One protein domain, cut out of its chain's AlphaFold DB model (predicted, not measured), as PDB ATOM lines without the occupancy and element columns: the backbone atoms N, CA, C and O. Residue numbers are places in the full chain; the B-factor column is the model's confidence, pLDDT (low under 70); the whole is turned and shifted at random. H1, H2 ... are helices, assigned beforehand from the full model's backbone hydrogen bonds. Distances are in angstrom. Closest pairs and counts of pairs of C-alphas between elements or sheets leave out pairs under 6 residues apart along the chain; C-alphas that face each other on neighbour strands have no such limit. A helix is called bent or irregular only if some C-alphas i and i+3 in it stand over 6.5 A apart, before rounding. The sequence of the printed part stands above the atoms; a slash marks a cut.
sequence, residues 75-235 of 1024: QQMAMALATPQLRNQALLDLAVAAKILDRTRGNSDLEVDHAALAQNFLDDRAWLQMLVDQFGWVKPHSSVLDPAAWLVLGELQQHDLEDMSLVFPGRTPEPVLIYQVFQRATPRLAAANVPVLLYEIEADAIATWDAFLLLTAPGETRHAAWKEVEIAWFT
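What this domain is: This is residues 75 to 235 of the 1024 residues of an uncharacterized protein of Xanthomonadales bacterium (UniProt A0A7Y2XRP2). Helices cross round H2, which lies in the middle of the body: the bent helix H6 folds round it, with H3, H5 and H1 also packed on it. H7 lies beside H3 at one end, and at the other end H4, with the long links before and after it, makes an arm that gives the domain its length. The printed part has 161 residues with seven named helices, H1 to H7 in order, and no named strand; the class is all helix, the packing mostly crossed. It is compact, with a radius of gyration of the C-alphas of 17.6 A, yet elongated, spanning 58 by 38 by 33 A.

How they stand to each other: H1, residues 75 to 82, touches residues 86 to 91 alone of H2, residues 84 to 104; their closest C-alphas, Leu 81 and Arg 87, are 4.2 A apart. H2 touches H3, residues 114 to 135, with its residues 92 to 100 alone, opposite ways at a steep tilt of 47 degrees, closest at the C-alphas of Val 96 and Arg 125, 6.2 A. H4, residues 147 to 156, touches no helix. H5, residues 174 to 181, forms a hairpin with H6a, residues 187 to 203, at a shallow tilt of 29 degrees; the closest C-alphas, Val 181 and Ala 190, are 4.0 A apart. H6, residues 187 to 216, was assigned as one helix by its hydrogen bonds but is bent, with C-alphas 203 and 206 8.1 A apart; H6a and H6b, residues 206 to 216, are only just about perpendicular, at 71 degrees. H2 touches H6a, about perpendicular at 83 degrees, with residues 91 to 98 alone, closest at the C-alphas of Leu 91 and Leu 198, 6.3 A. H2 touches H6b with residues 94 to 101 alone, closest at the C-alphas of Ala 97 and Phe 212, 5.9 A. H7, residues 224 to 233, touches residues 114 to 122 alone of H3, the same way at a shallow tilt of 14 degrees, closest at the C-alphas of Ala 115 and Ala 225, 5.2 A. Every O i to N i+4 pair is within hydrogen-bond range in H1, H3, H4, H5 and H6b, against 15 of 17 in H2, 10 of 13 in H6a and 4 of 6 in H7.

Where its parts are: H1 begins at C-alpha 75, (-32.096, 2.563, 19.941). From first to last C-alpha H2 measures 30.9 A, H3 31.4 A and H6a 25.6 A. H7 ends at C-alpha 233, (-24.344, 6.299, 4.746).

The domain as a whole: The C-alphas farthest apart, Gln 158 and Ala 224, are 58.6 A apart. The printed part has no cut; the links H3 to H4 and H4 to H5 are long, and residues 105 to 111 stand free. Mean pLDDT of the printed part is 87.9, with residues 106 to 111, 163 to 165 and 218 to 221 under 70.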
ATOM      1  N   GLN A  75     -32.966   3.166  18.929       89.69
ATOM      2  CA  GLN A  75     -32.096   2.563  19.941       89.69
ATOM      3  C   GLN A  75     -30.668   2.406  19.416       89.69
ATOM      4  O   GLN A  75     -29.714   2.787  20.098       89.69
ATOM      5  N   GLN A  76     -30.516   1.940  18.175       90.62
ATOM      6  CA  GLN A  76     -29.240   1.901  17.463       90.62
ATOM      7  C   GLN A  76     -28.654   3.312  17.315       90.62
ATOM      8  O   GLN A  76     -27.459   3.507  17.541       90.62
ATOM      9  N   MET A  77     -29.483   4.320  17.012       92.75
ATOM     10  CA  MET A  77     -29.046   5.720  16.953       92.75
ATOM     11  C   MET A  77     -28.590   6.245  18.324       92.75
ATOM     12  O   MET A  77     -27.517   6.845  18.432       92.75
ATOM     13  N   ALA A  78     -29.345   5.984  19.394       92.56
ATOM     14  CA  ALA A  78     -28.962   6.374  20.751       92.56
ATOM     15  C   ALA A  78     -27.649   5.708  21.195       92.56
ATOM     16  O   ALA A  78     -26.773   6.370  21.758       92.56
ATOM     17  N   MET A  79     -27.463   4.423  20.883       92.19
ATOM     18  CA  MET A  79     -26.221   3.701  21.161       92.19
ATOM     19  C   MET A  79     -25.042   4.256  20.345       92.19
ATOM     20  O   MET A  79     -23.937   4.432  20.870       92.19
ATOM     21  N   ALA A  80     -25.268   4.616  19.079       92.38
ATOM     22  CA  ALA A  80     -24.266   5.267  18.236       92.38
ATOM     23  C   ALA A  80     -23.836   6.631  18.795       92.38
ATOM     24  O   ALA A  80     -22.650   6.960  18.775       92.38
ATOM     25  N   LEU A  81     -24.779   7.414  19.327       93.31
ATOM     26  CA  LEU A  81     -24.496   8.684  19.994       93.31
ATOM     27  C   LEU A  81     -23.747   8.483  21.314       93.31
ATOM     28  O   LEU A  81     -22.829   9.254  21.611       93.31
ATOM     29  N   ALA A  82     -24.089   7.450  22.084       92.69
ATOM     30  CA  ALA A  82     -23.390   7.082  23.313       92.69
ATOM     31  C   ALA A  82     -21.944   6.618  23.050       92.69
ATOM     32  O   ALA A  82     -21.058   6.895  23.860       92.69
ATOM     33  N   THR A  83     -21.682   6.013  21.888       90.62
ATOM     34  CA  THR A  83     -20.377   5.461  21.495       90.62
ATOM     35  C   THR A  83     -19.439   6.532  20.909       90.62
ATOM     36  O   THR A  83     -19.719   7.063  19.830       90.62
ATOM     37  N   PRO A  84     -18.284   6.846  21.536       87.88
ATOM     38  CA  PRO A  84     -17.416   7.957  21.119       87.88
ATOM     39  C   PRO A  84     -16.984   7.943  19.643       87.88
ATOM     40  O   PRO A  84     -16.980   8.991  18.997       87.88
ATOM     41  N   GLN A  85     -16.658   6.771  19.093       87.88
ATOM     42  CA  GLN A  85     -16.157   6.617  17.719       87.88
ATOM     43  C   GLN A  85     -17.249   6.832  16.661       87.88
ATOM     44  O   GLN A  85     -16.948   7.225  15.537       87.88
ATOM     45  N   LEU A  86     -18.514   6.598  17.016       91.31
ATOM     46  CA  LEU A  86     -19.654   6.700  16.103       91.31
ATOM     47  C   LEU A  86     -20.416   8.017  16.270       91.31
ATOM     48  O   LEU A  86     -21.072   8.468  15.331       91.31
ATOM     49  N   ARG A  87     -20.302   8.660  17.433       92.31
ATOM     50  CA  ARG A  87     -21.105   9.820  17.826       92.31
ATOM     51  C   ARG A  87     -21.109  10.952  16.808       92.31
ATOM     52  O   ARG A  87     -22.168  11.475  16.488       92.31
ATOM     53  N   ASN A  88     -19.937  11.359  16.320       94.38
ATOM     54  CA  ASN A  88     -19.835  12.532  15.449       94.38
ATOM     55  C   ASN A  88     -20.661  12.358  14.169       94.38
ATOM     56  O   ASN A  88     -21.396  13.258  13.787       94.38
ATOM     57  N   GLN A  89     -20.571  11.186  13.541       94.44
ATOM     58  CA  GLN A  89     -21.321  10.889  12.324       94.44
ATOM     59  C   GLN A  89     -22.824  10.764  12.629       94.44
ATOM     60  O   GLN A  89     -23.624  11.325  11.893       94.44
ATOM     61  N   ALA A  90     -23.198  10.145  13.758       95.19
ATOM     62  CA  ALA A  90     -24.596  10.030  14.197       95.19
ATOM     63  C   ALA A  90     -25.250  11.403  14.439       95.19
ATOM     64  O   ALA A  90     -26.401  11.615  14.081       95.19
ATOM     65  N   LEU A  91     -24.498  12.363  14.985       97.00
ATOM     66  CA  LEU A  91     -24.965  13.739  15.157       97.00
ATOM     67  C   LEU A  91     -25.237  14.445  13.820       97.00
ATOM     68  O   LEU A  91     -26.209  15.188  13.715       97.00
ATOM     69  N   LEU A  92     -24.406  14.214  12.800       97.56
ATOM     70  CA  LEU A  92     -24.649  14.769  11.464       97.56
ATOM     71  C   LEU A  92     -25.889  14.142  10.817       97.56
ATOM     72  O   LEU A  92     -26.678  14.860  10.209       97.56
ATOM     73  N   ASP A  93     -26.087  12.832  10.984       96.56
ATOM     74  CA  ASP A  93     -27.283  12.133  10.496       96.56
ATOM     75  C   ASP A  93     -28.549  12.688  11.175       96.56
ATOM     76  O   ASP A  93     -29.544  12.989  10.512       96.56
ATOM     77  N   LEU A  94     -28.478  12.915  12.492       96.94
ATOM     78  CA  LEU A  94     -29.553  13.506  13.284       96.94
ATOM     79  C   LEU A  94     -29.883  14.944  12.852       96.94
ATOM     80  O   LEU A  94     -31.056  15.300  12.759       96.94
ATOM     81  N   ALA A  95     -28.877  15.765  12.537       97.75
ATOM     82  CA  ALA A  95     -29.089  17.134  12.062       97.75
ATOM     83  C   ALA A  95     -29.833  17.186  10.718       97.75
ATOM     84  O   ALA A  95     -30.679  18.057  10.504       97.75
ATOM     85  N   VAL A  96     -29.546  16.245   9.812       97.62
ATOM     86  CA  VAL A  96     -30.263  16.123   8.531       97.62
ATOM     87  C   VAL A  96     -31.700  15.656   8.758       97.62
ATOM     88  O   VAL A  96     -32.624  16.229   8.175       97.62
ATOM     89  N   ALA A  97     -31.911  14.681   9.647       95.81
ATOM     90  CA  ALA A  97     -33.249  14.240  10.040       95.81
ATOM     91  C   ALA A  97     -34.082  15.397  10.626       95.81
ATOM     92  O   ALA A  97     -35.209  15.626  10.182       95.81
ATOM     93  N   ALA A  98     -33.504  16.190  11.534       95.06
ATOM     94  CA  ALA A  98     -34.146  17.370  12.114       95.06
ATOM     95  C   ALA A  98     -34.565  18.388  11.038       95.06
ATOM     96  O   ALA A  98     -35.696  18.873  11.045       95.06
ATOM     97  N   LYS A  99     -33.704  18.653  10.044       94.56
ATOM     98  CA  LYS A  99     -34.025  19.545   8.915       94.56
ATOM     99  C   LYS A  99     -35.199  19.042   8.072       94.56
ATOM    100  O   LYS A  99     -36.061  19.827   7.672       94.56
ATOM    101  N   ILE A 100     -35.227  17.746   7.764       92.62
ATOM    102  CA  ILE A 100     -36.312  17.138   6.981       92.62
ATOM    103  C   ILE A 100     -37.643  17.250   7.736       92.62
ATOM    104  O   ILE A 100     -38.670  17.580   7.137       92.62
ATOM    105  N   LEU A 101     -37.620  17.041   9.052       91.38
ATOM    106  CA  LEU A 101     -38.791  17.204   9.911       91.38
ATOM    107  C   LEU A 101     -39.251  18.663  10.003       91.38
ATOM    108  O   LEU A 101     -40.439  18.934   9.842       91.38
ATOM    109  N   ASP A 102     -38.334  19.615  10.179       87.06
ATOM    110  CA  ASP A 102     -38.652  21.051  10.200       87.06
ATOM    111  C   ASP A 102     -39.383  21.493   8.919       87.06
ATOM    112  O   ASP A 102     -40.400  22.183   8.974       87.06
ATOM    113  N   ARG A 103     -38.942  20.997   7.754       82.56
ATOM    114  CA  ARG A 103     -39.574  21.296   6.457       82.56
ATOM    115  C   ARG A 103     -40.985  20.718   6.316       82.56
ATOM    116  O   ARG A 103     -41.798  21.277   5.582       82.56
ATOM    117  N   THR A 104     -41.268  19.589   6.959       78.12
ATOM    118  CA  THR A 104     -42.515  18.826   6.770       78.12
ATOM    119  C   THR A 104     -43.591  19.177   7.797       78.12
ATOM    120  O   THR A 104     -44.776  19.049   7.489       78.12
ATOM    121  N   ARG A 105     -43.213  19.757   8.949       71.81
ATOM    122  CA  ARG A 105     -44.119  20.256  10.008       71.81
ATOM    123  C   ARG A 105     -45.147  21.316   9.551       71.81
ATOM    124  O   ARG A 105     -46.064  21.606  10.309       71.81
ATOM    125  N   GLY A 106     -45.038  21.861   8.333       57.28
ATOM    126  CA  GLY A 106     -45.980  22.837   7.755       57.28
ATOM    127  C   GLY A 106     -46.837  22.358   6.569       57.28
ATOM    128  O   GLY A 106     -47.649  23.138   6.084       57.28
ATOM    129  N   ASN A 107     -46.674  21.116   6.090       56.94
ATOM    130  CA  ASN A 107     -47.321  20.595   4.870       56.94
ATOM    131  C   ASN A 107     -48.094  19.287   5.145       56.94
ATOM    132  O   ASN A 107     -47.809  18.253   4.548       56.94
ATOM    133  N   SER A 108     -49.069  19.312   6.060       52.28
ATOM    134  CA  SER A 108     -49.815  18.108   6.477       52.28
ATOM    135  C   SER A 108     -50.750  17.510   5.412       52.28
ATOM    136  O   SER A 108     -51.165  16.366   5.569       52.28
ATOM    137  N   ASP A 109     -51.064  18.251   4.342       52.38
ATOM    138  CA  ASP A 109     -52.098  17.889   3.353       52.38
ATOM    139  C   ASP A 109     -51.541  17.462   1.974       52.38
ATOM    140  O   ASP A 109     -52.311  17.241   1.038       52.38
ATOM    141  N   LEU A 110     -50.215  17.350   1.813       55.75
ATOM    142  CA  LEU A 110     -49.566  16.987   0.543       55.75
ATOM    143  C   LEU A 110     -48.989  15.567   0.585       55.75
ATOM    144  O   LEU A 110     -48.367  15.162   1.565       55.75
ATOM    145  N   GLU A 111     -49.172  14.828  -0.510       66.56
ATOM    146  CA  GLU A 111     -48.557  13.517  -0.730       66.56
ATOM    147  C   GLU A 111     -47.027  13.635  -0.602       66.56
ATOM    148  O   GLU A 111     -46.391  14.479  -1.239       66.56
ATOM    149  N   VAL A 112     -46.443  12.833   0.289       73.81
ATOM    150  CA  VAL A 112     -45.020  12.900   0.623       73.81
ATOM    151  C   VAL A 112     -44.200  12.285  -0.514       73.81
ATOM    152  O   VAL A 112     -44.203  11.071  -0.706       73.81
ATOM    153  N   ASP A 113     -43.459  13.110  -1.259       85.50
ATOM    154  CA  ASP A 113     -42.510  12.633  -2.274       85.50
ATOM    155  C   ASP A 113     -41.257  12.041  -1.603       85.50
ATOM    156  O   ASP A 113     -40.279  12.735  -1.297       85.50
ATOM    157  N   HIS A 114     -41.295  10.731  -1.352       85.62
ATOM    158  CA  HIS A 114     -40.199  10.004  -0.712       85.62
ATOM    159  C   HIS A 114     -38.894  10.024  -1.523       85.62
ATOM    160  O   HIS A 114     -37.824   9.989  -0.917       85.62
ATOM    161  N   ALA A 115     -38.949  10.100  -2.858       86.69
ATOM    162  CA  ALA A 115     -37.745  10.176  -3.685       86.69
ATOM    163  C   ALA A 115     -37.054  11.533  -3.517       86.69
ATOM    164  O   ALA A 115     -35.846  11.593  -3.277       86.69
ATOM    165  N   ALA A 116     -37.826  12.624  -3.538       88.06
ATOM    166  CA  ALA A 116     -37.292  13.954  -3.264       88.06
ATOM    167  C   ALA A 116     -36.720  14.065  -1.842       88.06
ATOM    168  O   ALA A 116     -35.679  14.691  -1.640       88.06
ATOM    169  N   LEU A 117     -37.368  13.466  -0.840       89.94
ATOM    170  CA  LEU A 117     -36.867  13.464   0.537       89.94
ATOM    171  C   LEU A 117     -35.572  12.667   0.709       89.94
ATOM    172  O   LEU A 117     -34.655  13.168   1.362       89.94
ATOM    173  N   ALA A 118     -35.473  11.482   0.104       91.44
ATOM    174  CA  ALA A 118     -34.253  10.679   0.125       91.44
ATOM    175  C   ALA A 118     -33.084  11.426  -0.540       91.44
ATOM    176  O   ALA A 118     -32.002  11.515   0.042       91.44
ATOM    177  N   GLN A 119     -33.316  12.067  -1.693       93.38
ATOM    178  CA  GLN A 119     -32.296  12.891  -2.348       93.38
ATOM    179  C   GLN A 119     -31.881  14.096  -1.489       93.38
ATOM    180  O   GLN A 119     -30.691  14.378  -1.357       93.38
ATOM    181  N   ASN A 120     -32.839  14.786  -0.855       92.75
ATOM    182  CA  ASN A 120     -32.522  15.887   0.059       92.75
ATOM    183  C   ASN A 120     -31.645  15.408   1.225       92.75
ATOM    184  O   ASN A 120     -30.696  16.104   1.578       92.75
ATOM    185  N   PHE A 121     -31.917  14.222   1.788       95.56
ATOM    186  CA  PHE A 121     -31.078  13.637   2.836       95.56
ATOM    187  C   PHE A 121     -29.636  13.454   2.350       95.56
ATOM    188  O   PHE A 121     -28.706  13.896   3.024       95.56
ATOM    189  N   LEU A 122     -29.444  12.843   1.174       96.56
ATOM    190  CA  LEU A 122     -28.116  12.632   0.584       96.56
ATOM    191  C   LEU A 122     -27.363  13.954   0.403       96.56
ATOM    192  O   LEU A 122     -26.222  14.084   0.853       96.56
ATOM    193  N   ASP A 123     -28.015  14.946  -0.205       96.75
ATOM    194  CA  ASP A 123     -27.401  16.237  -0.508       96.75
ATOM    195  C   ASP A 123     -27.045  17.018   0.763       96.75
ATOM    196  O   ASP A 123     -25.986  17.644   0.850       96.75
ATOM    197  N   ASP A 124     -27.934  17.006   1.754       97.50
ATOM    198  CA  ASP A 124     -27.747  17.723   3.010       97.50
ATOM    199  C   ASP A 124     -26.709  17.048   3.905       97.50
ATOM    200  O   ASP A 124     -25.916  17.730   4.559       97.50
ATOM    201  N   ARG A 125     -26.639  15.717   3.879       97.06
ATOM    202  CA  ARG A 125     -25.605  14.978   4.597       97.06
ATOM    203  C   ARG A 125     -24.221  15.168   3.982       97.06
ATOM    204  O   ARG A 125     -23.250  15.359   4.723       97.06
ATOM    205  N   ALA A 126     -24.140  15.172   2.651       97.44
ATOM    206  CA  ALA A 126     -22.921  15.497   1.915       97.44
ATOM    207  C   ALA A 126     -22.481  16.949   2.165       97.44
ATOM    208  O   ALA A 126     -21.292  17.210   2.340       97.44
ATOM    209  N   TRP A 127     -23.431  17.887   2.256       97.81
ATOM    210  CA  TRP A 127     -23.162  19.275   2.638       97.81
ATOM    211  C   TRP A 127     -22.514  19.376   4.024       97.81
ATOM    212  O   TRP A 127     -21.460  19.997   4.149       97.81
ATOM    213  N   LEU A 128     -23.087  18.736   5.051       98.00
ATOM    214  CA  LEU A 128     -22.494  18.745   6.393       98.00
ATOM    215  C   LEU A 128     -21.105  18.099   6.422       98.00
ATOM    216  O   LEU A 128     -20.209  18.618   7.086       98.00
ATOM    217  N   GLN A 129     -20.909  16.999   5.686       96.50
ATOM    218  CA  GLN A 129     -19.600  16.354   5.588       96.50
ATOM    219  C   GLN A 129     -18.566  17.289   4.952       96.50
ATOM    220  O   GLN A 129     -17.481  17.460   5.496       96.50
ATOM    221  N   MET A 130     -18.934  17.969   3.865       97.00
ATOM    222  CA  MET A 130     -18.077  18.957   3.212       97.00
ATOM    223  C   MET A 130     -17.698  20.105   4.158       97.00
ATOM    224  O   MET A 130     -16.534  20.505   4.178       97.00
ATOM    225  N   LEU A 131     -18.632  20.604   4.983       96.00
ATOM    226  CA  LEU A 131     -18.315  21.628   5.985       96.00
ATOM    227  C   LEU A 131     -17.278  21.129   7.002       96.00
ATOM    228  O   LEU A 131     -16.339  21.859   7.315       96.00
ATOM    229  N   VAL A 132     -17.421  19.892   7.486       94.88
ATOM    230  CA  VAL A 132     -16.466  19.270   8.417       94.88
ATOM    231  C   VAL A 132     -15.104  19.051   7.759       94.88
ATOM    232  O   VAL A 132     -14.082  19.314   8.387       94.88
ATOM    233  N   ASP A 133     -15.065  18.623   6.500       94.19
ATOM    234  CA  ASP A 133     -13.812  18.380   5.779       94.19
ATOM    235  C   ASP A 133     -13.056  19.691   5.492       94.19
ATOM    236  O   ASP A 133     -11.826  19.737   5.571       94.19
ATOM    237  N   GLN A 134     -13.778  20.778   5.192       92.56
ATOM    238  CA  GLN A 134     -13.184  22.087   4.903       92.56
ATOM    239  C   GLN A 134     -12.787  22.858   6.167       92.56
ATOM    240  O   GLN A 134     -11.686  23.403   6.235       92.56
ATOM    241  N   PHE A 135     -13.668  22.925   7.164       91.88
ATOM    242  CA  PHE A 135     -13.494  23.793   8.336       91.88
ATOM    243  C   PHE A 135     -13.112  23.039   9.608       91.88
ATOM    244  O   PHE A 135     -12.713  23.664  10.590       91.88
ATOM    245  N   GLY A 136     -13.134  21.707   9.569       91.81
ATOM    246  CA  GLY A 136     -12.759  20.840  10.677       91.81
ATOM    247  C   GLY A 136     -13.950  20.444  11.536       91.81
ATOM    248  O   GLY A 136     -14.979  21.116  11.584       91.81
ATOM    249  N   TRP A 137     -13.799  19.329  12.250       92.00
ATOM    250  CA  TRP A 137     -14.779  18.927  13.247       92.00
ATOM    251  C   TRP A 137     -14.657  19.799  14.494       92.00
ATOM    252  O   TRP A 137     -13.622  19.799  15.166       92.00
ATOM    253  N   VAL A 138     -15.756  20.456  14.846       88.06
ATOM    254  CA  VAL A 138     -15.888  21.214  16.084       88.06
ATOM    255  C   VAL A 138     -16.851  20.494  17.022       88.06
ATOM    256  O   VAL A 138     -17.896  19.978  16.622       88.06
ATOM    257  N   LYS A 139     -16.461  20.388  18.291       89.94
ATOM    258  CA  LYS A 139     -17.217  19.652  19.303       89.94
ATOM    259  C   LYS A 139     -18.492  20.436  19.663       89.94
ATOM    260  O   LYS A 139     -18.378  21.625  19.923       89.94
ATOM    261  N   PRO A 140     -19.677  19.797  19.749       93.19
ATOM    262  CA  PRO A 140     -20.922  20.519  20.030       93.19
ATOM    263  C   PRO A 140     -20.863  21.320  21.333       93.19
ATOM    264  O   PRO A 140     -20.408  20.768  22.341       93.19
ATOM    265  N   HIS A 141     -21.320  22.568  21.327       92.31
ATOM    266  CA  HIS A 141     -21.316  23.462  22.487       92.31
ATOM    267  C   HIS A 141     -22.454  24.490  22.394       92.31
ATOM    268  O   HIS A 141     -22.932  24.798  21.307       92.31
ATOM    269  N   SER A 142     -22.851  25.062  23.532       91.56
ATOM    270  CA  SER A 142     -23.838  26.150  23.596       91.56
ATOM    271  C   SER A 142     -23.297  27.470  23.017       91.56
ATOM    272  O   SER A 142     -22.081  27.676  22.937       91.56
ATOM    273  N   SER A 143     -24.208  28.394  22.693       91.06
ATOM    274  CA  SER A 143     -23.937  29.791  22.332       91.06
ATOM    275  C   SER A 143     -23.682  30.726  23.530       91.06
ATOM    276  O   SER A 143     -23.780  31.942  23.397       91.06
ATOM    277  N   VAL A 144     -23.343  30.183  24.710       93.94
ATOM    278  CA  VAL A 144     -23.121  30.966  25.946       93.94
ATOM    279  C   VAL A 144     -21.967  31.974  25.843       93.94
ATOM    280  O   VAL A 144     -22.013  33.023  26.481       93.94
ATOM    281  N   LEU A 145     -20.939  31.690  25.030       94.25
ATOM    282  CA  LEU A 145     -19.796  32.587  24.810       94.25
ATOM    283  C   LEU A 145     -20.137  33.688  23.799       94.25
ATOM    284  O   LEU A 145     -19.525  33.794  22.735       94.25
ATOM    285  N   ASP A 146     -21.128  34.503  24.145       94.50
ATOM    286  CA  ASP A 146     -21.579  35.649  23.362       94.50
ATOM    287  C   ASP A 146     -21.584  36.934  24.207       94.50
ATOM    288  O   ASP A 146     -22.641  37.350  24.688       94.50
ATOM    289  N   PRO A 147     -20.420  37.587  24.399       94.56
ATOM    290  CA  PRO A 147     -20.326  38.826  25.170       94.56
ATOM    291  C   PRO A 147     -21.331  39.909  24.745       94.56
ATOM    292  O   PRO A 147     -21.832  40.642  25.590       94.56
ATOM    293  N   ALA A 148     -21.670  39.999  23.452       94.38
ATOM    294  CA  ALA A 148     -22.658  40.965  22.973       94.38
ATOM    295  C   ALA A 148     -24.059  40.707  23.553       94.38
ATOM    296  O   ALA A 148     -24.724  41.648  23.984       94.38
ATOM    297  N   ALA A 149     -24.494  39.445  23.596       93.94
ATOM    298  CA  ALA A 149     -25.774  39.072  24.191       93.94
ATOM    299  C   ALA A 149     -25.792  39.294  25.708       93.94
ATOM    300  O   ALA A 149     -26.785  39.794  26.226       93.94
ATOM    301  N   TRP A 150     -24.690  38.998  26.408       94.25
ATOM    302  CA  TRP A 150     -24.574  39.259  27.848       94.25
ATOM    303  C   TRP A 150     -24.642  40.748  28.190       94.25
ATOM    304  O   TRP A 150     -25.325  41.115  29.143       94.25
ATOM    305  N   LEU A 151     -24.003  41.614  27.394       92.69
ATOM    306  CA  LEU A 151     -24.123  43.062  27.574       92.69
ATOM    307  C   LEU A 151     -25.571  43.526  27.387       92.69
ATOM    308  O   LEU A 151     -26.105  44.235  28.233       92.69
ATOM    309  N   VAL A 152     -26.203  43.132  26.274       93.25
ATOM    310  CA  VAL A 152     -27.584  43.539  25.981       93.25
ATOM    311  C   VAL A 152     -28.528  43.030  27.062       93.25
ATOM    312  O   VAL A 152     -29.377  43.793  27.508       93.25
ATOM    313  N   LEU A 153     -28.347  41.790  27.530       91.94
ATOM    314  CA  LEU A 153     -29.097  41.261  28.662       91.94
ATOM    315  C   LEU A 153     -28.937  42.182  29.874       91.94
ATOM    316  O   LEU A 153     -29.947  42.664  30.370       91.94
ATOM    317  N   GLY A 154     -27.705  42.506  30.280       90.38
ATOM    318  CA  GLY A 154     -27.426  43.396  31.412       90.38
ATOM    319  C   GLY A 154     -28.109  44.768  31.322       90.38
ATOM    320  O   GLY A 154     -28.617  45.258  32.329       90.38
ATOM    321  N   GLU A 155     -28.193  45.362  30.129       90.69
ATOM    322  CA  GLU A 155     -28.947  46.606  29.903       90.69
ATOM    323  C   GLU A 155     -30.466  46.399  30.035       90.69
ATOM    324  O   GLU A 155     -31.150  47.195  30.677       90.69
ATOM    325  N   LEU A 156     -31.010  45.303  29.500       91.06
ATOM    326  CA  LEU A 156     -32.430  44.955  29.649       91.06
ATOM    327  C   LEU A 156     -32.814  44.704  31.116       91.06
ATOM    328  O   LEU A 156     -33.897  45.107  31.545       91.06
ATOM    329  N   GLN A 157     -31.907  44.116  31.903       88.81
ATOM    330  CA  GLN A 157     -32.078  43.880  33.343       88.81
ATOM    331  C   GLN A 157     -32.134  45.157  34.189       88.81
ATOM    332  O   GLN A 157     -32.461  45.128  35.376       88.81
ATOM    333  N   GLN A 158     -31.740  46.307  33.646       88.31
ATOM    334  CA  GLN A 158     -31.916  47.584  34.344       88.31
ATOM    335  C   GLN A 158     -33.365  48.080  34.273       88.31
ATOM    336  O   GLN A 158     -33.736  48.978  35.028       88.31
ATOM    337  N   HIS A 159     -34.169  47.488  33.389       88.19
ATOM    338  CA  HIS A 159     -35.517  47.928  33.050       88.19
ATOM    339  C   HIS A 159     -36.575  46.816  33.165       88.19
ATOM    340  O   HIS A 159     -37.697  47.022  32.709       88.19
ATOM    341  N   ASP A 160     -36.233  45.662  33.748       84.12
ATOM    342  CA  ASP A 160     -37.115  44.491  33.897       84.12
ATOM    343  C   ASP A 160     -37.659  43.947  32.551       84.12
ATOM    344  O   ASP A 160     -38.807  43.513  32.446       84.12
ATOM    345  N   LEU A 161     -36.841  43.980  31.487       84.06
ATOM    346  CA  LEU A 161     -37.210  43.582  30.112       84.06
ATOM    347  C   LEU A 161     -36.548  42.269  29.648       84.06
ATOM    348  O   LEU A 161     -36.200  42.108  28.477       84.06
ATOM    349  N   GLU A 162     -36.339  41.342  30.578       73.69
ATOM    350  CA  GLU A 162     -35.419  40.202  30.439       73.69
ATOM    351  C   GLU A 162     -36.017  38.968  29.725       73.69
ATOM    352  O   GLU A 162     -35.279  38.083  29.294       73.69
ATOM    353  N   ASP A 163     -37.345  38.893  29.595       65.56
ATOM    354  CA  ASP A 163     -38.082  37.685  29.190       65.56
ATOM    355  C   ASP A 163     -38.153  37.491  27.662       65.56
ATOM    356  O   ASP A 163     -39.215  37.641  27.062       65.56
ATOM    357  N   MET A 164     -37.017  37.218  26.998       69.12
ATOM    358  CA  MET A 164     -36.963  37.121  25.525       69.12
ATOM    359  C   MET A 164     -36.045  36.000  25.012       69.12
ATOM    360  O   MET A 164     -34.890  35.878  25.415       69.12
ATOM    361  N   SER A 165     -36.538  35.195  24.062       69.25
ATOM    362  CA  SER A 165     -35.877  33.950  23.639       69.25
ATOM    363  C   SER A 165     -34.697  34.120  22.672       69.25
ATOM    364  O   SER A 165     -33.708  33.406  22.819       69.25
ATOM    365  N   LEU A 166     -34.738  35.049  21.699       75.75
ATOM    366  CA  LEU A 166     -33.676  35.142  20.678       75.75
ATOM    367  C   LEU A 166     -32.407  35.836  21.173       75.75
ATOM    368  O   LEU A 166     -31.321  35.611  20.628       75.75
ATOM    369  N   VAL A 167     -32.541  36.704  22.170       81.25
ATOM    370  CA  VAL A 167     -31.456  37.548  22.689       81.25
ATOM    371  C   VAL A 167     -30.734  36.871  23.849       81.25
ATOM    372  O   VAL A 167     -29.567  37.171  24.096       81.25
ATOM    373  N   PHE A 168     -31.391  35.920  24.516       85.31
ATOM    374  CA  PHE A 168     -30.841  35.264  25.689       85.31
ATOM    375  C   PHE A 168     -29.567  34.453  25.351       85.31
ATOM    376  O   PHE A 168     -29.578  33.633  24.420       85.31
ATOM    377  N   PRO A 169     -28.455  34.647  26.088       85.06
ATOM    378  CA  PRO A 169     -27.220  33.897  25.871       85.06
ATOM    379  C   PRO A 169     -27.422  32.382  26.013       85.06
ATOM    380  O   PRO A 169     -28.020  31.902  26.971       85.06
ATOM    381  N   GLY A 170     -26.912  31.593  25.065       82.50
ATOM    382  CA  GLY A 170     -26.983  30.130  25.149       82.50
ATOM    383  C   GLY A 170     -28.343  29.492  24.828       82.50
ATOM    384  O   GLY A 170     -28.445  28.271  24.943       82.50
ATOM    385  N   ARG A 171     -29.362  30.267  24.414       81.56
ATOM    386  CA  ARG A 171     -30.713  29.781  24.050       81.56
ATOM    387  C   ARG A 171     -31.081  30.085  22.593       81.56
ATOM    388  O   ARG A 171     -32.104  30.693  22.302       81.56
ATOM    389  N   THR A 172     -30.242  29.676  21.644       82.69
ATOM    390  CA  THR A 172     -30.556  29.871  20.217       82.69
ATOM    391  C   THR A 172     -31.587  28.830  19.754       82.69
ATOM    392  O   THR A 172     -31.290  27.640  19.843       82.69
ATOM    393  N   PRO A 173     -32.773  29.216  19.239       83.69
ATOM    394  CA  PRO A 173     -33.814  28.233  18.939       83.69
ATOM    395  C   PRO A 173     -33.428  27.286  17.790       83.69
ATOM    396  O   PRO A 173     -32.878  27.711  16.773       83.69
ATOM    397  N   GLU A 174     -33.770  26.004  17.917       88.06
ATOM    398  CA  GLU A 174     -33.391  24.948  16.963       88.06
ATOM    399  C   GLU A 174     -33.763  25.257  15.492       88.06
ATOM    400  O   GLU A 174     -32.874  25.161  14.639       88.06
ATOM    401  N   PRO A 175     -34.989  25.716  15.142       84.88
ATOM    402  CA  PRO A 175     -35.339  25.999  13.740       84.88
ATOM    403  C   PRO A 175     -34.451  27.073  13.094       84.88
ATOM    404  O   PRO A 175     -34.226  27.088  11.880       84.88
ATOM    405  N   VAL A 176     -33.914  27.978  13.916       85.06
ATOM    406  CA  VAL A 176     -32.986  29.035  13.498       85.06
ATOM    407  C   VAL A 176     -31.658  28.438  13.070       85.06
ATOM    408  O   VAL A 176     -31.135  28.761  12.000       85.06
ATOM    409  N   LEU A 177     -31.135  27.546  13.905       91.19
ATOM    410  CA  LEU A 177     -29.871  26.862  13.684       91.19
ATOM    411  C   LEU A 177     -29.966  25.931  12.474       91.19
ATOM    412  O   LEU A 177     -29.076  25.963  11.625       91.19
ATOM    413  N   ILE A 178     -31.070  25.190  12.325       92.12
ATOM    414  CA  ILE A 178     -31.343  24.364  11.138       92.12
ATOM    415  C   ILE A 178     -31.277  25.226   9.873       92.12
ATOM    416  O   ILE A 178     -30.542  24.912   8.935       92.12
ATOM    417  N   TYR A 179     -31.994  26.351   9.842       88.88
ATOM    418  CA  TYR A 179     -31.964  27.243   8.684       88.88
ATOM    419  C   TYR A 179     -30.547  27.725   8.353       88.88
ATOM    420  O   TYR A 179     -30.130  27.682   7.194       88.88
ATOM    421  N   GLN A 180     -29.806  28.178   9.365       91.44
ATOM    422  CA  GLN A 180     -28.497  28.788   9.168       91.44
ATOM    423  C   GLN A 180     -27.415  27.768   8.773       91.44
ATOM    424  O   GLN A 180     -26.586  28.075   7.913       91.44
ATOM    425  N   VAL A 181     -27.431  26.560   9.347       96.06
ATOM    426  CA  VAL A 181     -26.473  25.477   9.047       96.06
ATOM    427  C   VAL A 181     -26.659  24.926   7.633       96.06
ATOM    428  O   VAL A 181     -25.686  24.599   6.951       96.06
ATOM    429  N   PHE A 182     -27.895  24.853   7.147       94.25
ATOM    430  CA  PHE A 182     -28.174  24.337   5.807       94.25
ATOM    431  C   PHE A 182     -28.238  25.422   4.723       94.25
ATOM    432  O   PHE A 182     -28.592  25.134   3.575       94.25
ATOM    433  N   GLN A 183     -27.859  26.662   5.051       89.31
ATOM    434  CA  GLN A 183     -27.763  27.749   4.084       89.31
ATOM    435  C   GLN A 183     -26.466  27.653   3.263       89.31
ATOM    436  O   GLN A 183     -25.377  27.997   3.727       89.31
ATOM    437  N   ARG A 184     -26.593  27.249   1.995       91.50
ATOM    438  CA  ARG A 184     -25.446  26.978   1.108       91.50
ATOM    439  C   ARG A 184     -24.728  28.233   0.605       91.50
ATOM    440  O   ARG A 184     -23.571  28.153   0.206       91.50
ATOM    441  N   ALA A 185     -25.380  29.397   0.651       87.19
ATOM    442  CA  ALA A 185     -24.802  30.664   0.188       87.19
ATOM    443  C   ALA A 185     -23.617  31.155   1.044       87.19
ATOM    444  O   ALA A 185     -22.806  31.953   0.577       87.19
ATOM    445  N   THR A 186     -23.510  30.697   2.295       86.25
ATOM    446  CA  THR A 186     -22.486  31.151   3.248       86.25
ATOM    447  C   THR A 186     -21.880  29.973   4.023       86.25
ATOM    448  O   THR A 186     -22.163  29.831   5.215       86.25
ATOM    449  N   PRO A 187     -21.020  29.141   3.393       92.06
ATOM    450  CA  PRO A 187     -20.478  27.925   4.010       92.06
ATOM    451  C   PRO A 187     -19.775  28.163   5.354       92.06
ATOM    452  O   PRO A 187     -19.970  27.403   6.291       92.06
ATOM    453  N   ARG A 188     -19.018  29.261   5.490       91.31
ATOM    454  CA  ARG A 188     -18.324  29.614   6.746       91.31
ATOM    455  C   ARG A 188     -19.294  29.878   7.900       91.31
ATOM    456  O   ARG A 188     -19.064  29.416   9.010       91.31
ATOM    457  N   LEU A 189     -20.380  30.611   7.633       92.69
ATOM    458  CA  LEU A 189     -21.403  30.906   8.640       92.69
ATOM    459  C   LEU A 189     -22.198  29.648   9.005       92.69
ATOM    460  O   LEU A 189     -22.532  29.459  10.171       92.69
ATOM    461  N   ALA A 190     -22.451  28.776   8.027       94.50
ATOM    462  CA  ALA A 190     -23.038  27.465   8.264       94.50
ATOM    463  C   ALA A 190     -22.138  26.597   9.159       94.50
ATOM    464  O   ALA A 190     -22.604  26.119  10.188       94.50
ATOM    465  N   ALA A 191     -20.847  26.467   8.826       94.38
ATOM    466  CA  ALA A 191     -19.874  25.691   9.597       94.38
ATOM    467  C   ALA A 191     -19.773  26.161  11.057       94.38
ATOM    468  O   ALA A 191     -19.806  25.333  11.963       94.38
ATOM    469  N   ALA A 192     -19.736  27.477  11.293       93.31
ATOM    470  CA  ALA A 192     -19.671  28.048  12.639       93.31
ATOM    471  C   ALA A 192     -20.936  27.785  13.490       93.31
ATOM    472  O   ALA A 192     -20.867  27.804  14.712       93.31
ATOM    473  N   ASN A 193     -22.087  27.509  12.863       94.88
ATOM    474  CA  ASN A 193     -23.334  27.186  13.569       94.88
ATOM    475  C   ASN A 193     -23.546  25.678  13.795       94.88
ATOM    476  O   ASN A 193     -24.401  25.307  14.601       94.88
ATOM    477  N   VAL A 194     -22.784  24.800  13.123       95.75
ATOM    478  CA  VAL A 194     -22.906  23.337  13.288       95.75
ATOM    479  C   VAL A 194     -22.788  22.920  14.762       95.75
ATOM    480  O   VAL A 194     -23.672  22.206  15.229       95.75
ATOM    481  N   PRO A 195     -21.786  23.367  15.543       94.81
ATOM    482  CA  PRO A 195     -21.612  22.908  16.925       94.81
ATOM    483  C   PRO A 195     -22.789  23.246  17.834       94.81
ATOM    484  O   PRO A 195     -23.131  22.453  18.712       94.81
ATOM    485  N   VAL A 196     -23.411  24.402  17.602       94.69
ATOM    486  CA  VAL A 196     -24.564  24.883  18.367       94.69
ATOM    487  C   VAL A 196     -25.803  24.079  18.001       94.69
ATOM    488  O   VAL A 196     -26.486  23.588  18.893       94.69
ATOM    489  N   LEU A 197     -26.044  23.838  16.704       95.69
ATOM    490  CA  LEU A 197     -27.133  22.965  16.255       95.69
ATOM    491  C   LEU A 197     -27.012  21.568  16.867       95.69
ATOM    492  O   LEU A 197     -27.971  21.062  17.439       95.69
ATOM    493  N   LEU A 198     -25.829  20.957  16.765       95.88
ATOM    494  CA  LEU A 198     -25.594  19.606  17.270       95.88
ATOM    495  C   LEU A 198     -25.789  19.505  18.787       95.88
ATOM    496  O   LEU A 198     -26.165  18.448  19.283       95.88
ATOM    497  N   TYR A 199     -25.512  20.585  19.516       93.38
ATOM    498  CA  TYR A 199     -25.737  20.669  20.953       93.38
ATOM    499  C   TYR A 199     -27.228  20.785  21.305       93.38
ATOM    500  O   TYR A 199     -27.667  20.171  22.276       93.38
ATOM    501  N   GLU A 200     -28.008  21.533  20.518       91.25
ATOM    502  CA  GLU A 200     -29.455  21.656  20.733       91.25
ATOM    503  C   GLU A 200     -30.202  20.346  20.446       91.25
ATOM    504  O   GLU A 200     -31.044  19.943  21.241       91.25
ATOM    505  N   ILE A 201     -29.852  19.632  19.369       93.38
ATOM    506  CA  ILE A 201     -30.619  18.454  18.921       93.38
ATOM    507  C   ILE A 201     -30.280  17.145  19.653       93.38
ATOM    508  O   ILE A 201     -31.060  16.197  19.589       93.38
ATOM    509  N   GLU A 202     -29.121  17.039  20.322       93.81
ATOM    510  CA  GLU A 202     -28.658  15.762  20.906       93.81
ATOM    511  C   GLU A 202     -29.611  15.233  21.989       93.81
ATOM    512  O   GLU A 202     -29.846  14.028  22.063       93.81
ATOM    513  N   ALA A 203     -30.190  16.119  22.802       90.12
ATOM    514  CA  ALA A 203     -31.113  15.729  23.870       90.12
ATOM    515  C   ALA A 203     -32.435  15.146  23.340       90.12
ATOM    516  O   ALA A 203     -33.066  14.328  24.012       90.12
ATOM    517  N   ASP A 204     -32.819  15.525  22.121       91.25
ATOM    518  CA  ASP A 204     -34.045  15.086  21.454       91.25
ATOM    519  C   ASP A 204     -33.789  13.952  20.451       91.25
ATOM    520  O   ASP A 204     -34.673  13.605  19.669       91.25
ATOM    521  N   ALA A 205     -32.601  13.336  20.473       93.50
ATOM    522  CA  ALA A 205     -32.158  12.402  19.441       93.50
ATOM    523  C   ALA A 205     -33.143  11.263  19.143       93.50
ATOM    524  O   ALA A 205     -33.463  11.031  17.979       93.50
ATOM    525  N   ILE A 206     -33.639  10.570  20.176       93.25
ATOM    526  CA  ILE A 206     -34.589   9.456  20.011       93.25
ATOM    527  C   ILE A 206     -35.904   9.963  19.410       93.25
ATOM    528  O   ILE A 206     -36.354   9.430  18.402       93.25
ATOM    529  N   ALA A 207     -36.476  11.033  19.970       91.50
ATOM    530  CA  ALA A 207     -37.749  11.587  19.511       91.50
ATOM    531  C   ALA A 207     -37.672  12.103  18.063       91.50
ATOM    532  O   ALA A 207     -38.564  11.850  17.254       91.50
ATOM    533  N   THR A 208     -36.585  12.795  17.721       93.06
ATOM    534  CA  THR A 208     -36.316  13.291  16.368       93.06
ATOM    535  C   THR A 208     -36.104  12.137  15.392       93.06
ATOM    536  O   THR A 208     -36.659  12.155  14.295       93.06
ATOM    537  N   TRP A 209     -35.351  11.103  15.772       94.75
ATOM    538  CA  TRP A 209     -35.114   9.958  14.895       94.75
ATOM    539  C   TRP A 209     -36.375   9.109  14.686       94.75
ATOM    540  O   TRP A 209     -36.667   8.740  13.552       94.75
ATOM    541  N   ASP A 210     -37.178   8.873  15.727       92.25
ATOM    542  CA  ASP A 210     -38.468   8.175  15.614       92.25
ATOM    543  C   ASP A 210     -39.429   8.915  14.676       92.25
ATOM    544  O   ASP A 210     -40.021   8.312  13.777       92.25
ATOM    545  N   ALA A 211     -39.544  10.239  14.825       90.94
ATOM    546  CA  ALA A 211     -40.359  11.062  13.937       90.94
ATOM    547  C   ALA A 211     -39.868  10.998  12.480       90.94
ATOM    548  O   ALA A 211     -40.677  10.944  11.552       90.94
ATOM    549  N   PHE A 212     -38.550  10.970  12.267       92.50
ATOM    550  CA  PHE A 212     -37.956  10.811  10.939       92.50
ATOM    551  C   PHE A 212     -38.242   9.425  10.346       92.50
ATOM    552  O   PHE A 212     -38.641   9.328   9.186       92.50
ATOM    553  N   LEU A 213     -38.118   8.355  11.135       89.81
ATOM    554  CA  LEU A 213     -38.430   6.998  10.686       89.81
ATOM    555  C   LEU A 213     -39.903   6.858  10.283       89.81
ATOM    556  O   LEU A 213     -40.174   6.308   9.215       89.81
ATOM    557  N   LEU A 214     -40.834   7.429  11.057       88.06
ATOM    558  CA  LEU A 214     -42.265   7.473  10.714       88.06
ATOM    559  C   LEU A 214     -42.529   8.170   9.369       88.06
ATOM    560  O   LEU A 214     -43.429   7.781   8.627       88.06
ATOM    561  N   LEU A 215     -41.721   9.176   9.029       85.31
ATOM    562  CA  LEU A 215     -41.804   9.893   7.758       85.31
ATOM    563  C   LEU A 215     -41.231   9.088   6.577       85.31
ATOM    564  O   LEU A 215     -41.596   9.332   5.427       85.31
ATOM    565  N   THR A 216     -40.351   8.116   6.830       81.88
ATOM    566  CA  THR A 216     -39.751   7.271   5.778       81.88
ATOM    567  C   THR A 216     -40.672   6.129   5.319       81.88
ATOM    568  O   THR A 216     -40.517   5.661   4.187       81.88
ATOM    569  N   ALA A 217     -41.648   5.724   6.146       70.69
ATOM    570  CA  ALA A 217     -42.849   4.973   5.759       70.69
ATOM    571  C   ALA A 217     -43.871   4.864   6.914       70.69
ATOM    572  O   ALA A 217     -43.484   4.577   8.047       70.69
ATOM    573  N   PRO A 218     -45.182   4.953   6.631       55.53
ATOM    574  CA  PRO A 218     -46.233   4.596   7.577       55.53
ATOM    575  C   PRO A 218     -46.553   3.082   7.494       55.53
ATOM    576  O   PRO A 218     -47.601   2.699   6.980       55.53
ATOM    577  N   GLY A 219     -45.652   2.189   7.935       54.16
ATOM    578  CA  GLY A 219     -45.886   0.726   7.915       54.16
ATOM    579  C   GLY A 219     -44.642  -0.150   8.154       54.16
ATOM    580  O   GLY A 219     -43.582   0.365   8.486       54.16
ATOM    581  N   GLU A 220     -44.765  -1.478   7.976       51.78
ATOM    582  CA  GLU A 220     -43.673  -2.462   8.191       51.78
ATOM    583  C   GLU A 220     -42.587  -2.443   7.093       51.78
ATOM    584  O   GLU A 220     -41.461  -2.876   7.331       51.78
ATOM    585  N   THR A 221     -42.880  -1.901   5.905       60.44
ATOM    586  CA  THR A 221     -41.938  -1.821   4.775       60.44
ATOM    587  C   THR A 221     -41.614  -0.370   4.427       60.44
ATOM    588  O   THR A 221     -42.490   0.391   4.010       60.44
ATOM    589  N   ARG A 222     -40.340   0.016   4.576       70.56
ATOM    590  CA  ARG A 222     -39.832   1.349   4.209       70.56
ATOM    591  C   ARG A 222     -39.879   1.574   2.695       70.56
ATOM    592  O   ARG A 222     -39.681   0.641   1.922       70.56
ATOM    593  N   HIS A 223     -40.111   2.818   2.264       78.88
ATOM    594  CA  HIS A 223     -40.206   3.141   0.838       78.88
ATOM    595  C   HIS A 223     -38.863   2.895   0.119       78.88
ATOM    596  O   HIS A 223     -37.821   3.357   0.585       78.88
ATOM    597  N   ALA A 224     -38.884   2.229  -1.045       83.81
ATOM    598  CA  ALA A 224     -37.679   1.789  -1.770       83.81
ATOM    599  C   ALA A 224     -36.686   2.923  -2.107       83.81
ATOM    600  O   ALA A 224     -35.484   2.689  -2.189       83.81
ATOM    601  N   ALA A 225     -37.172   4.164  -2.235       85.25
ATOM    602  CA  ALA A 225     -36.344   5.358  -2.460       85.25
ATOM    603  C   ALA A 225     -35.253   5.576  -1.391       85.25
ATOM    604  O   ALA A 225     -34.200   6.132  -1.684       85.25
ATOM    605  N   TRP A 226     -35.467   5.111  -0.158       89.50
ATOM    606  CA  TRP A 226     -34.487   5.240   0.924       89.50
ATOM    607  C   TRP A 226     -33.334   4.233   0.830       89.50
ATOM    608  O   TRP A 226     -32.386   4.327   1.610       89.50
ATOM    609  N   LYS A 227     -33.364   3.298  -0.133       90.00
ATOM    610  CA  LYS A 227     -32.282   2.324  -0.325       90.00
ATOM    611  C   LYS A 227     -30.954   2.995  -0.669       90.00
ATOM    612  O   LYS A 227     -29.908   2.558  -0.202       90.00
ATOM    613  N   GLU A 228     -30.987   4.080  -1.437       88.88
ATOM    614  CA  GLU A 228     -29.780   4.844  -1.771       88.88
ATOM    615  C   GLU A 228     -29.167   5.519  -0.536       88.88
ATOM    616  O   GLU A 228     -27.948   5.547  -0.389       88.88
ATOM    617  N   VAL A 229     -30.005   5.999   0.391       90.94
ATOM    618  CA  VAL A 229     -29.564   6.580   1.670       90.94
ATOM    619  C   VAL A 229     -28.907   5.525   2.557       90.94
ATOM    620  O   VAL A 229     -27.842   5.781   3.117       90.94
ATOM    621  N   GLU A 230     -29.513   4.338   2.657       90.31
ATOM    622  CA  GLU A 230     -28.928   3.189   3.355       90.31
ATOM    623  C   GLU A 230     -27.534   2.863   2.803       90.31
ATOM    624  O   GLU A 230     -26.562   2.865   3.559       90.31
ATOM    625  N   ILE A 231     -27.430   2.665   1.483       89.38
ATOM    626  CA  ILE A 231     -26.177   2.302   0.809       89.38
ATOM    627  C   ILE A 231     -25.097   3.363   1.018       89.38
ATOM    628  O   ILE A 231     -23.952   3.022   1.305       89.38
ATOM    629  N   ALA A 232     -25.447   4.643   0.887       90.19
ATOM    630  CA  ALA A 232     -24.475   5.727   0.945       90.19
ATOM    631  C   ALA A 232     -23.906   5.973   2.351       90.19
ATOM    632  O   ALA A 232     -22.738   6.338   2.470       90.19
ATOM    633  N   TRP A 233     -24.715   5.817   3.408       90.50
ATOM    634  CA  TRP A 233     -24.344   6.299   4.746       90.50
ATOM    635  C   TRP A 233     -24.403   5.252   5.864       90.50
ATOM    636  O   TRP A 233     -23.792   5.470   6.915       90.50
ATOM    637  N   PHE A 234     -25.097   4.127   5.667       89.19
ATOM    638  CA  PHE A 234     -25.377   3.166   6.742       89.19
ATOM    639  C   PHE A 234     -24.865   1.743   6.469       89.19
ATOM    640  O   PHE A 234     -24.517   1.060   7.427       89.19
ATOM    641  N   THR A 235     -24.725   1.304   5.214       84.12
ATOM    642  CA  THR A 235     -24.312  -0.079   4.890       84.12
ATOM    643  C   THR A 235     -22.930  -0.456   5.429       84.12
ATOM    644  O   THR A 235     -22.770  -1.521   6.023       84.12
TER     645      THR A 235